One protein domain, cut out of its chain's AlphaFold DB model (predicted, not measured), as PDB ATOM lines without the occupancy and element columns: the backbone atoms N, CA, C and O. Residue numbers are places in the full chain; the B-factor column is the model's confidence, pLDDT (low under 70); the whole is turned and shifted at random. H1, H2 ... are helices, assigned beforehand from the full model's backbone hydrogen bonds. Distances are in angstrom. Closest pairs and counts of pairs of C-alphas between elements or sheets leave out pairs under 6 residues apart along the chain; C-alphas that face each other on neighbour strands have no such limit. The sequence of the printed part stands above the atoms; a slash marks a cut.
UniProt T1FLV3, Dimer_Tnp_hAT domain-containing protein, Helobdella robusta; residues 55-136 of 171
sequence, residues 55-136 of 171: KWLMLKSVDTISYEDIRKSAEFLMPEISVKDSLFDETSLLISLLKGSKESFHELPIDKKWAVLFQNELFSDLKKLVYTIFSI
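Overview. This is residues 55 to 136 of the 171 residues of the protein "Dimer_Tnp_hAT domain-containing protein" of Helobdella robusta (UniProt T1FLV3). The longest helix, H4, runs along one side of the domain in its long direction, and H2 and H7 each begin beside the first half of H4, with Tyr 67 near Thr 91 and Asp 125 near Leu 87, and run away from it, touching each other at a steep tilt of 56 degrees. H3 sits beside H2 near the beginning of H4, short H5 and H6 lie toward the other end of H4, and H1 closes the side away from H4, between H2, H6 and H7. The printed part has 82 residues with seven named helices, H1 to H7 in order along the chain, and no named strand; its class is all helix. The whole is compact, with a radius of gyration of the C-alphas of 11.9 A and spans of 35 by 25 by 23 A.

Arrangement. H4, residues 85 to 99, touches H7, residues 125 to 135, with residues 86 to 91 alone; the closest C-alphas, of Leu 87 and Asp 125, are 6.0 A apart, and the lines are about perpendicular at 78 degrees. H4 touches H2, residues 67 to 77, with residues 87 to 92 alone, closest at the C-alphas of Tyr 67 and Thr 91, 6.1 A, at a steep tilt of 53 degrees, opposite ways. H2 touches H7 at a steep tilt of 56 degrees, the same way, with the C-alphas of Ala 74 and Leu 129 closest at 6.6 A. The helix packing is mostly crossed: of these three pairs, 0 are at a shallow tilt. H3, residues 79 to 82, touches H2, with the C-alphas of Ala 74 and Ser 82 closest at 4.9 A. H6, residues 110 to 117, is close to H4 but not clearly touching, with the C-alphas of Leu 94 and Leu 117 closest at 7.8 A. H6 and H7 are near each other, with 6 pairs of C-alphas within 10 A. H5, residues 103 to 106, is close to H6 but not clearly touching, with the C-alphas of Phe 105 and Lys 113 closest at 6.9 A. H1, residues 55 to 58, is close to H6 but not clearly touching, with the C-alphas of Met 58 and Ile 110 closest at 6.7 A. H1 and H4 are apart. In H2, H4, H6 and H7 every O i to N i+4 pair is within hydrogen-bond range; H1, H3 and H5 are too short for such a pair.

Along the chain. H4 is 21.5 A from its first C-alpha, 85 at (24.290, -77.608, 85.429), to its last, 99 at (23.828, -61.394, 99.529). H7 measures 15.4 A, H2 15.3 A and H6 10.8 A, while H1, H3 and H5 have 4 residues each. H7 ends with C-alpha 135 at (4.668, -64.373, 80.193).

Size, cuts and confidence. The two C-alphas farthest apart, of Glu 80 and Ser 104, are 34.9 A from each other. The printed part has no cut and no long link; H1 to H2 and H6 to H7 are short links, and the others are tight. The mean pLDDT of the printed part is 90.6, and no printed residue is under 70.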
ATOM      1  N   LYS A  55       7.940 -68.847  95.143       80.12
ATOM      2  CA  LYS A  55       8.218 -67.740  96.073       80.12
ATOM      3  C   LYS A  55       9.574 -67.081  95.815       80.12
ATOM      4  O   LYS A  55       9.698 -65.880  96.062       80.12
ATOM      5  N   TRP A  56      10.546 -67.830  95.285       89.12
ATOM      6  CA  TRP A  56      11.869 -67.311  94.915       89.12
ATOM      7  C   TRP A  56      11.780 -66.156  93.904       89.12
ATOM      8  O   TRP A  56      12.614 -65.253  93.935       89.12
ATOM      9  N   LEU A  57      10.719 -66.107  93.083       90.06
ATOM     10  CA  LEU A  57      10.475 -65.027  92.118       90.06
ATOM     11  C   LEU A  57      10.335 -63.653  92.762       90.06
ATOM     12  O   LEU A  57      10.530 -62.655  92.078       90.06
ATOM     13  N   MET A  58       9.964 -63.591  94.044       88.62
ATOM     14  CA  MET A  58       9.726 -62.334  94.753       88.62
ATOM     15  C   MET A  58      11.014 -61.664  95.236       88.62
ATOM     16  O   MET A  58      10.960 -60.499  95.632       88.62
ATOM     17  N   LEU A  59      12.145 -62.387  95.242       90.56
ATOM     18  CA  LEU A  59      13.455 -61.874  95.660       90.56
ATOM     19  C   LEU A  59      13.409 -61.137  97.016       90.56
ATOM     20  O   LEU A  59      14.001 -60.067  97.181       90.56
ATOM     21  N   LYS A  60      12.637 -61.668  97.977       82.25
ATOM     22  CA  LYS A  60      12.412 -61.018  99.282       82.25
ATOM     23  C   LYS A  60      13.644 -61.095 100.170       82.25
ATOM     24  O   LYS A  60      14.042 -60.094 100.750       82.25
ATOM     25  N   SER A  61      14.233 -62.280 100.263       81.44
ATOM     26  CA  SER A  61      15.503 -62.507 100.943       81.44
ATOM     27  C   SER A  61      16.225 -63.684 100.307       81.44
ATOM     28  O   SER A  61      15.631 -64.486  99.582       81.44
ATOM     29  N   VAL A  62      17.511 -63.807 100.608       85.94
ATOM     30  CA  VAL A  62      18.327 -64.936 100.158       85.94
ATOM     31  C   VAL A  62      17.752 -66.269 100.649       85.94
ATOM     32  O   VAL A  62      17.732 -67.232  99.892       85.94
ATOM     33  N   ASP A  63      17.191 -66.303 101.858       83.94
ATOM     34  CA  ASP A  63      16.605 -67.515 102.453       83.94
ATOM     35  C   ASP A  63      15.357 -68.010 101.709       83.94
ATOM     36  O   ASP A  63      14.927 -69.148 101.888       83.94
ATOM     37  N   THR A  64      14.757 -67.162 100.867       81.88
ATOM     38  CA  THR A  64      13.611 -67.541 100.026       81.88
ATOM     39  C   THR A  64      14.012 -68.196  98.706       81.88
ATOM     40  O   THR A  64      13.132 -68.551  97.922       81.88
ATOM     41  N   ILE A  65      15.314 -68.342  98.442       89.88
ATOM     42  CA  ILE A  65      15.843 -68.867  97.186       89.88
ATOM     43  C   ILE A  65      16.543 -70.191  97.450       89.88
ATOM     44  O   ILE A  65      17.560 -70.264  98.135       89.88
ATOM     45  N   SER A  66      15.993 -71.238  96.848       90.50
ATOM     46  CA  SER A  66      16.545 -72.584  96.861       90.50
ATOM     47  C   SER A  66      16.695 -73.071  95.429       90.50
ATOM     48  O   SER A  66      15.779 -72.920  94.617       90.50
ATOM     49  N   TYR A  67      17.831 -73.703  95.133       92.81
ATOM     50  CA  TYR A  67      18.025 -74.388  93.859       92.81
ATOM     51  C   TYR A  67      16.926 -75.415  93.598       92.81
ATOM     52  O   TYR A  67      16.398 -75.468  92.496       92.81
ATOM     53  N   GLU A  68      16.508 -76.165  94.617       91.19
ATOM     54  CA  GLU A  68      15.465 -77.178  94.456       91.19
ATOM     55  C   GLU A  68      14.116 -76.559  94.056       91.19
ATOM     56  O   GLU A  68      13.374 -77.126  93.254       91.19
ATOM     57  N   ASP A  69      13.808 -75.366  94.564       89.56
ATOM     58  CA  ASP A  69      12.571 -74.657  94.237       89.56
ATOM     59  C   ASP A  69      12.579 -74.109  92.802       89.56
ATOM     60  O   ASP A  69      11.566 -74.190  92.093       89.56
ATOM     61  N   ILE A  70      13.730 -73.595  92.358       92.19
ATOM     62  CA  ILE A  70      13.962 -73.156  90.976       92.19
ATOM     63  C   ILE A  70      13.931 -74.359  90.028       92.19
ATOM     64  O   ILE A  70      13.232 -74.312  89.016       92.19
ATOM     65  N   ARG A  71      14.601 -75.465  90.379       92.06
ATOM     66  CA  ARG A  71      14.641 -76.696  89.579       92.06
ATOM     67  C   ARG A  71      13.246 -77.268  89.372       92.06
ATOM     68  O   ARG A  71      12.890 -77.546  88.237       92.06
ATOM     69  N   LYS A  72      12.418 -77.347  90.418       88.88
ATOM     70  CA  LYS A  72      11.006 -77.765  90.305       88.88
ATOM     71  C   LYS A  72      10.184 -76.848  89.404       88.88
ATOM     72  O   LYS A  72       9.332 -77.315  88.655       88.88
ATOM     73  N   SER A  73      10.450 -75.541  89.459       88.12
ATOM     74  CA  SER A  73       9.804 -74.574  88.562       88.12
ATOM     75  C   SER A  73      10.197 -74.841  87.103       88.12
ATOM     76  O   SER A  73       9.342 -74.832  86.220       88.12
ATOM     77  N   ALA A  74      11.477 -75.141  86.859       90.50
ATOM     78  CA  ALA A  74      11.976 -75.535  85.547       90.50
ATOM     79  C   ALA A  74      11.415 -76.893  85.096       90.50
ATOM     80  O   ALA A  74      10.955 -76.993  83.972       90.50
ATOM     81  N   GLU A  75      11.362 -77.915  85.953       89.75
ATOM     82  CA  GLU A  75      10.796 -79.233  85.615       89.75
ATOM     83  C   GLU A  75       9.346 -79.130  85.129       89.75
ATOM     84  O   GLU A  75       8.933 -79.889  84.256       89.75
ATOM     85  N   PHE A  76       8.580 -78.181  85.672       83.75
ATOM     86  CA  PHE A  76       7.192 -77.966  85.283       83.75
ATOM     87  C   PHE A  76       7.040 -77.167  83.980       83.75
ATOM     88  O   PHE A  76       6.189 -77.498  83.155       83.75
ATOM     89  N   LEU A  77       7.831 -76.103  83.792       85.50
ATOM     90  CA  LEU A  77       7.643 -75.144  82.691       85.50
ATOM     91  C   LEU A  77       8.593 -75.349  81.508       85.50
ATOM     92  O   LEU A  77       8.224 -75.054  80.375       85.50
ATOM     93  N   MET A  78       9.819 -75.785  81.785       88.56
ATOM     94  CA  MET A  78      10.936 -75.899  80.842       88.56
ATOM     95  C   MET A  78      11.829 -77.106  81.208       88.56
ATOM     96  O   MET A  78      12.952 -76.919  81.699       88.56
ATOM     97  N   PRO A  79      11.343 -78.354  81.031       88.12
ATOM     98  CA  PRO A  79      12.050 -79.568  81.456       88.12
ATOM     99  C   PRO A  79      13.461 -79.712  80.866       88.12
ATOM    100  O   PRO A  79      14.334 -80.342  81.452       88.12
ATOM    101  N   GLU A  80      13.713 -79.112  79.706       90.94
ATOM    102  CA  GLU A  80      15.020 -79.089  79.053       90.94
ATOM    103  C   GLU A  80      16.069 -78.254  79.803       90.94
ATOM    104  O   GLU A  80      17.268 -78.462  79.619       90.94
ATOM    105  N   ILE A  81      15.636 -77.300  80.632       90.44
ATOM    106  CA  ILE A  81      16.511 -76.465  81.462       90.44
ATOM    107  C   ILE A  81      16.771 -77.113  82.825       90.44
ATOM    108  O   ILE A  81      17.857 -76.946  83.376       90.44
ATOM    109  N   SER A  82      15.814 -77.868  83.374       88.38
ATOM    110  CA  SER A  82      15.900 -78.375  84.752       88.38
ATOM    111  C   SER A  82      17.034 -79.370  85.002       88.38
ATOM    112  O   SER A  82      17.452 -79.543  86.144       88.38
ATOM    113  N   VAL A  83      17.528 -80.013  83.944       88.31
ATOM    114  CA  VAL A  83      18.605 -81.012  83.994       88.31
ATOM    115  C   VAL A  83      19.993 -80.430  83.716       88.31
ATOM    116  O   VAL A  83      20.964 -81.181  83.685       88.31
ATOM    117  N   LYS A  84      20.103 -79.121  83.463       91.56
ATOM    118  CA  LYS A  84      21.378 -78.484  83.118       91.56
ATOM    119  C   LYS A  84      22.103 -77.957  84.350       91.56
ATOM    120  O   LYS A  84      21.511 -77.252  85.167       91.56
ATOM    121  N   ASP A  85      23.416 -78.166  84.390       93.81
ATOM    122  CA  ASP A  85      24.290 -77.608  85.429       93.81
ATOM    123  C   ASP A  85      24.304 -76.070  85.420       93.81
ATOM    124  O   ASP A  85      24.385 -75.443  86.476       93.81
ATOM    125  N   SER A  86      24.098 -75.448  84.251       94.50
ATOM    126  CA  SER A  86      23.968 -73.990  84.116       94.50
ATOM    127  C   SER A  86      22.890 -73.409  85.032       94.50
ATOM    128  O   SER A  86      23.081 -72.335  85.591       94.50
ATOM    129  N   LEU A  87      21.777 -74.118  85.255       95.44
ATOM    130  CA  LEU A  87      20.724 -73.649  86.155       95.44
ATOM    131  C   LEU A  87      21.206 -73.596  87.613       95.44
ATOM    132  O   LEU A  87      20.838 -72.683  88.357       95.44
ATOM    133  N   PHE A  88      22.030 -74.561  88.026       95.69
ATOM    134  CA  PHE A  88      22.630 -74.590  89.358       95.69
ATOM    135  C   PHE A  88      23.654 -73.464  89.536       95.69
ATOM    136  O   PHE A  88      23.609 -72.737  90.536       95.69
ATOM    137  N   ASP A  89      24.525 -73.272  88.545       96.69
ATOM    138  CA  ASP A  89      25.541 -72.217  88.548       96.69
ATOM    139  C   ASP A  89      24.899 -70.825  88.586       96.69
ATOM    140  O   ASP A  89      25.243 -69.988  89.425       96.69
ATOM    141  N   GLU A  90      23.890 -70.598  87.744       96.94
ATOM    142  CA  GLU A  90      23.114 -69.359  87.711       96.94
ATOM    143  C   GLU A  90      22.359 -69.130  89.026       96.94
ATOM    144  O   GLU A  90      22.329 -68.012  89.544       96.94
ATOM    145  N   THR A  91      21.799 -70.177  89.636       95.25
ATOM    146  CA  THR A  91      21.155 -70.054  90.953       95.25
ATOM    147  C   THR A  91      22.158 -69.645  92.034       95.25
ATOM    148  O   THR A  91      21.871 -68.778  92.866       95.25
ATOM    149  N   SER A  92      23.351 -70.234  92.019       94.94
ATOM    150  CA  SER A  92      24.424 -69.898  92.958       94.94
ATOM    151  C   SER A  92      24.890 -68.450  92.780       94.94
ATOM    152  O   SER A  92      25.072 -67.723  93.763       94.94
ATOM    153  N   LEU A  93      25.002 -67.998  91.528       95.81
ATOM    154  CA  LEU A  93      25.291 -66.608  91.190       95.81
ATOM    155  C   LEU A  93      24.194 -65.663  91.697       95.81
ATOM    156  O   LEU A  93      24.512 -64.654  92.326       95.81
ATOM    157  N   LEU A  94      22.915 -65.996  91.491       95.38
ATOM    158  CA  LEU A  94      21.780 -65.218  91.996       95.38
ATOM    159  C   LEU A  94      21.869 -65.031  93.516       95.38
ATOM    160  O   LEU A  94      21.771 -63.908  94.011       95.38
ATOM    161  N   ILE A  95      22.094 -66.119  94.256       94.38
ATOM    162  CA  ILE A  95      22.240 -66.089  95.717       94.38
ATOM    163  C   ILE A  95      23.400 -65.172  96.129       94.38
ATOM    164  O   ILE A  95      23.250 -64.368  97.050       94.38
ATOM    165  N   SER A  96      24.542 -65.268  95.444       93.62
ATOM    166  CA  SER A  96      25.716 -64.428  95.706       93.62
ATOM    167  C   SER A  96      25.423 -62.939  95.480       93.62
ATOM    168  O   SER A  96      25.689 -62.111  96.354       93.62
ATOM    169  N   LEU A  97      24.792 -62.600  94.351       93.00
ATOM    170  CA  LEU A  97      24.436 -61.221  94.013       93.00
ATOM    171  C   LEU A  97      23.448 -60.618  95.011       93.00
ATOM    172  O   LEU A  97      23.585 -59.455  95.382       93.00
ATOM    173  N   LEU A  98      22.483 -61.404  95.490       91.81
ATOM    174  CA  LEU A  98      21.513 -60.934  96.476       91.81
ATOM    175  C   LEU A  98      22.138 -60.720  97.854       91.81
ATOM    176  O   LEU A  98      21.828 -59.719  98.496       91.81
ATOM    177  N   LYS A  99      23.058 -61.594  98.286       91.19
ATOM    178  CA  LYS A  99      23.828 -61.394  99.529       91.19
ATOM    179  C   LYS A  99      24.650 -60.102  99.496       91.19
ATOM    180  O   LYS A  99      24.795 -59.457 100.526       91.19
ATOM    181  N   GLY A 100      25.187 -59.742  98.330       88.06
ATOM    182  CA  GLY A 100      25.964 -58.515  98.126       88.06
ATOM    183  C   GLY A 100      25.138 -57.283  97.737       88.06
ATOM    184  O   GLY A 100      25.718 -56.224  97.487       88.06
ATOM    185  N   SER A 101      23.812 -57.401  97.633       89.75
ATOM    186  CA  SER A 101      22.964 -56.314  97.140       89.75
ATOM    187  C   SER A 101      22.760 -55.214  98.188       89.75
ATOM    188  O   SER A 101      22.772 -55.450  99.394       89.75
ATOM    189  N   LYS A 102      22.613 -53.969  97.719       89.75
ATOM    190  CA  LYS A 102      22.363 -52.800  98.578       89.75
ATOM    191  C   LYS A 102      20.891 -52.734  98.978       89.75
ATOM    192  O   LYS A 102      20.033 -53.163  98.217       89.75
ATOM    193  N   GLU A 103      20.581 -52.078 100.091       87.06
ATOM    194  CA  GLU A 103      19.197 -51.894 100.562       87.06
ATOM    195  C   GLU A 103      18.283 -51.253  99.501       87.06
ATOM    196  O   GLU A 103      17.177 -51.733  99.261       87.06
ATOM    197  N   SER A 104      18.805 -50.290  98.733       89.88
ATOM    198  CA  SER A 104      18.099 -49.655  97.610       89.88
ATOM    199  C   SER A 104      17.639 -50.635  96.521       89.88
ATOM    200  O   SER A 104      16.700 -50.348  95.787       89.88
ATOM    201  N   PHE A 105      18.296 -51.793  96.374       90.88
ATOM    202  CA  PHE A 105      17.852 -52.841  95.452       90.88
ATOM    203  C   PHE A 105      16.549 -53.489  95.936       90.88
ATOM    204  O   PHE A 105      15.676 -53.804  95.128       90.88
ATOM    205  N   HIS A 106      16.381 -53.666  97.250       87.56
ATOM    206  CA  HIS A 106      15.196 -54.301  97.823       87.56
ATOM    207  C   HIS A 106      13.938 -53.429  97.722       87.56
ATOM    208  O   HIS A 106      12.836 -53.983  97.691       87.56
ATOM    209  N   GLU A 107      14.096 -52.115  97.572       90.00
ATOM    210  CA  GLU A 107      13.008 -51.156  97.347       90.00
ATOM    211  C   GLU A 107      12.496 -51.142  95.898       90.00
ATOM    212  O   GLU A 107      11.405 -50.638  95.625       90.00
ATOM    213  N   LEU A 108      13.252 -51.714  94.953       91.94
ATOM    214  CA  LEU A 108      12.852 -51.729  93.550       91.94
ATOM    215  C   LEU A 108      11.599 -52.598  93.315       91.94
ATOM    216  O   LEU A 108      11.454 -53.672  93.916       91.94
ATOM    217  N   PRO A 109      10.731 -52.198  92.367       91.62
ATOM    218  CA  PRO A 109       9.691 -53.067  91.826       91.62
ATOM    219  C   PRO A 109      10.264 -54.387  91.293       91.62
ATOM    220  O   PRO A 109      11.411 -54.444  90.837       91.62
ATOM    221  N   ILE A 110       9.475 -55.462  91.342       89.81
ATOM    222  CA  ILE A 110       9.976 -56.812  91.046       89.81
ATOM    223  C   ILE A 110      10.476 -56.970  89.605       89.81
ATOM    224  O   ILE A 110      11.498 -57.612  89.372       89.81
ATOM    225  N   ASP A 111       9.817 -56.316  88.649       87.69
ATOM    226  CA  ASP A 111      10.234 -56.249  87.248       87.69
ATOM    227  C   ASP A 111      11.612 -55.587  87.107       87.69
ATOM    228  O   ASP A 111      12.472 -56.076  86.371       87.69
ATOM    229  N   LYS A 112      11.867 -54.518  87.872       93.31
ATOM    230  CA  LYS A 112      13.153 -53.812  87.874       93.31
ATOM    231  C   LYS A 112      14.257 -54.624  88.538       93.31
ATOM    232  O   LYS A 112      15.376 -54.613  88.033       93.31
ATOM    233  N   LYS A 113      13.957 -55.364  89.610       94.19
ATOM    234  CA  LYS A 113      14.925 -56.268  90.258       94.19
ATOM    235  C   LYS A 113      15.453 -57.313  89.281       94.19
ATOM    236  O   LYS A 113      16.665 -57.437  89.114       94.19
ATOM    237  N   TRP A 114      14.549 -58.014  88.595       95.06
ATOM    238  CA  TRP A 114      14.925 -59.010  87.592       95.06
ATOM    239  C   TRP A 114      15.643 -58.387  86.394       95.06
ATOM    240  O   TRP A 114      16.630 -58.946  85.927       95.06
ATOM    241  N   ALA A 115      15.216 -57.204  85.938       93.44
ATOM    242  CA  ALA A 115      15.903 -56.492  84.864       93.44
ATOM    243  C   ALA A 115      17.357 -56.146  85.222       93.44
ATOM    244  O   ALA A 115      18.236 -56.343  84.390       93.44
ATOM    245  N   VAL A 116      17.620 -55.676  86.448       94.44
ATOM    246  CA  VAL A 116      18.980 -55.372  86.930       94.44
ATOM    247  C   VAL A 116      19.830 -56.639  87.023       94.44
ATOM    248  O   VAL A 116      20.961 -56.643  86.546       94.44
ATOM    249  N   LEU A 117      19.295 -57.728  87.585       94.62
ATOM    250  CA  LEU A 117      20.022 -59.001  87.687       94.62
ATOM    251  C   LEU A 117      20.403 -59.552  86.304       94.62
ATOM    252  O   LEU A 117      21.543 -59.957  86.091       94.62
ATOM    253  N   PHE A 118      19.480 -59.501  85.343       95.19
ATOM    254  CA  PHE A 118      19.671 -60.034  83.990       95.19
ATOM    255  C   PHE A 118      20.436 -59.122  83.024       95.19
ATOM    256  O   PHE A 118      20.520 -59.452  81.835       95.19
ATOM    257  N   GLN A 119      21.006 -58.015  83.515       93.00
ATOM    258  CA  GLN A 119      22.105 -57.323  82.830       93.00
ATOM    259  C   GLN A 119      23.408 -58.127  82.891       93.00
ATOM    260  O   GLN A 119      24.315 -57.888  82.102       93.00
ATOM    261  N   ASN A 120      23.522 -59.073  83.828       91.19
ATOM    262  CA  ASN A 120      24.640 -59.999  83.861       91.19
ATOM    263  C   ASN A 120      24.432 -61.104  82.809       91.19
ATOM    264  O   ASN A 120      23.510 -61.912  82.920       91.19
ATOM    265  N   GLU A 121      25.310 -61.136  81.806       91.50
ATOM    266  CA  GLU A 121      25.274 -62.076  80.673       91.50
ATOM    267  C   GLU A 121      25.490 -63.545  81.074       91.50
ATOM    268  O   GLU A 121      25.241 -64.445  80.277       91.50
ATOM    269  N   LEU A 122      25.920 -63.812  82.313       93.81
ATOM    270  CA  LEU A 122      26.027 -65.173  82.843       93.81
ATOM    271  C   LEU A 122      24.656 -65.831  83.062       93.81
ATOM    272  O   LEU A 122      24.588 -67.050  83.174       93.81
ATOM    273  N   PHE A 123      23.570 -65.052  83.114       95.44
ATOM    274  CA  PHE A 123      22.215 -65.590  83.202       95.44
ATOM    275  C   PHE A 123      21.655 -65.913  81.814       95.44
ATOM    276  O   PHE A 123      21.211 -65.020  81.084       95.44
ATOM    277  N   SER A 124      21.599 -67.199  81.474       94.38
ATOM    278  CA  SER A 124      20.960 -67.706  80.260       94.38
ATOM    279  C   SER A 124      19.672 -68.449  80.597       94.38
ATOM    280  O   SER A 124      18.581 -68.051  80.183       94.38
ATOM    281  N   ASP A 125      19.782 -69.554  81.326       95.31
ATOM    282  CA  ASP A 125      18.687 -70.498  81.499       95.31
ATOM    283  C   ASP A 125      17.701 -70.035  82.582       95.31
ATOM    284  O   ASP A 125      16.485 -70.102  82.380       95.31
ATOM    285  N   LEU A 126      18.190 -69.439  83.671       95.25
ATOM    286  CA  LEU A 126      17.351 -68.804  84.685       95.25
ATOM    287  C   LEU A 126      16.596 -67.600  84.109       95.25
ATOM    288  O   LEU A 126      15.427 -67.383  84.430       95.25
ATOM    289  N   LYS A 127      17.241 -66.841  83.215       95.06
ATOM    290  CA  LYS A 127      16.619 -65.711  82.509       95.06
ATOM    291  C   LYS A 127      15.443 -66.166  81.651       95.06
ATOM    292  O   LYS A 127      14.360 -65.587  81.746       95.06
ATOM    293  N   LYS A 128      15.624 -67.237  80.872       93.75
ATOM    294  CA  LYS A 128      14.538 -67.855  80.092       93.75
ATOM    295  C   LYS A 128      13.404 -68.323  80.994       93.75
ATOM    296  O   LYS A 128      12.255 -67.992  80.722       93.75
ATOM    297  N   LEU A 129      13.721 -69.014  82.091       92.25
ATOM    298  CA  LEU A 129      12.717 -69.503  83.033       92.25
ATOM    299  C   LEU A 129      11.872 -68.363  83.618       92.25
ATOM    300  O   LEU A 129      10.645 -68.427  83.581       92.25
ATOM    301  N   VAL A 130      12.506 -67.296  84.112       92.06
ATOM    302  CA  VAL A 130      11.792 -66.141  84.686       92.06
ATOM    303  C   VAL A 130      10.935 -65.428  83.639       92.06
ATOM    304  O   VAL A 130       9.806 -65.038  83.935       92.06
ATOM    305  N   TYR A 131      11.418 -65.283  82.403       90.31
ATOM    306  CA  TYR A 131      10.624 -64.687  81.325       90.31
ATOM    307  C   TYR A 131       9.430 -65.547  80.926       90.31
ATOM    308  O   TYR A 131       8.335 -65.010  80.748       90.31
ATOM    309  N   THR A 132       9.603 -66.865  80.845       88.44
ATOM    310  CA  THR A 132       8.501 -67.805  80.607       88.44
ATOM    311  C   THR A 132       7.439 -67.655  81.688       88.44
ATOM    312  O   THR A 132       6.265 -67.489  81.374       88.44
ATOM    313  N   ILE A 133       7.856 -67.606  82.954       86.06
ATOM    314  CA  ILE A 133       6.966 -67.405  84.096       86.06
ATOM    315  C   ILE A 133       6.184 -66.090  83.990       86.06
ATOM    316  O   ILE A 133       4.960 -66.094  84.106       86.06
ATOM    317  N   PHE A 134       6.858 -64.964  83.746       83.62
ATOM    318  CA  PHE A 134       6.186 -63.662  83.651       83.62
ATOM    319  C   PHE A 134       5.331 -63.492  82.393       83.62
ATOM    320  O   PHE A 134       4.482 -62.602  82.353       83.62
ATOM    321  N   SER A 135       5.517 -64.345  81.386       83.31
ATOM    322  CA  SER A 135       4.668 -64.373  80.193       83.31
ATOM    323  C   SER A 135       3.336 -65.087  80.434       83.31
ATOM    324  O   SER A 135       2.422 -64.952  79.622       83.31
ATOM    325  N   ILE A 136       3.198 -65.830  81.539       77.00
ATOM    326  CA  ILE A 136       1.938 -66.475  81.908       77.00
ATOM    327  C   ILE A 136       0.997 -65.402  82.477       77.00
ATOM    328  O   ILE A 136       1.288 -64.814  83.523       77.00
TER     329      ILE A 136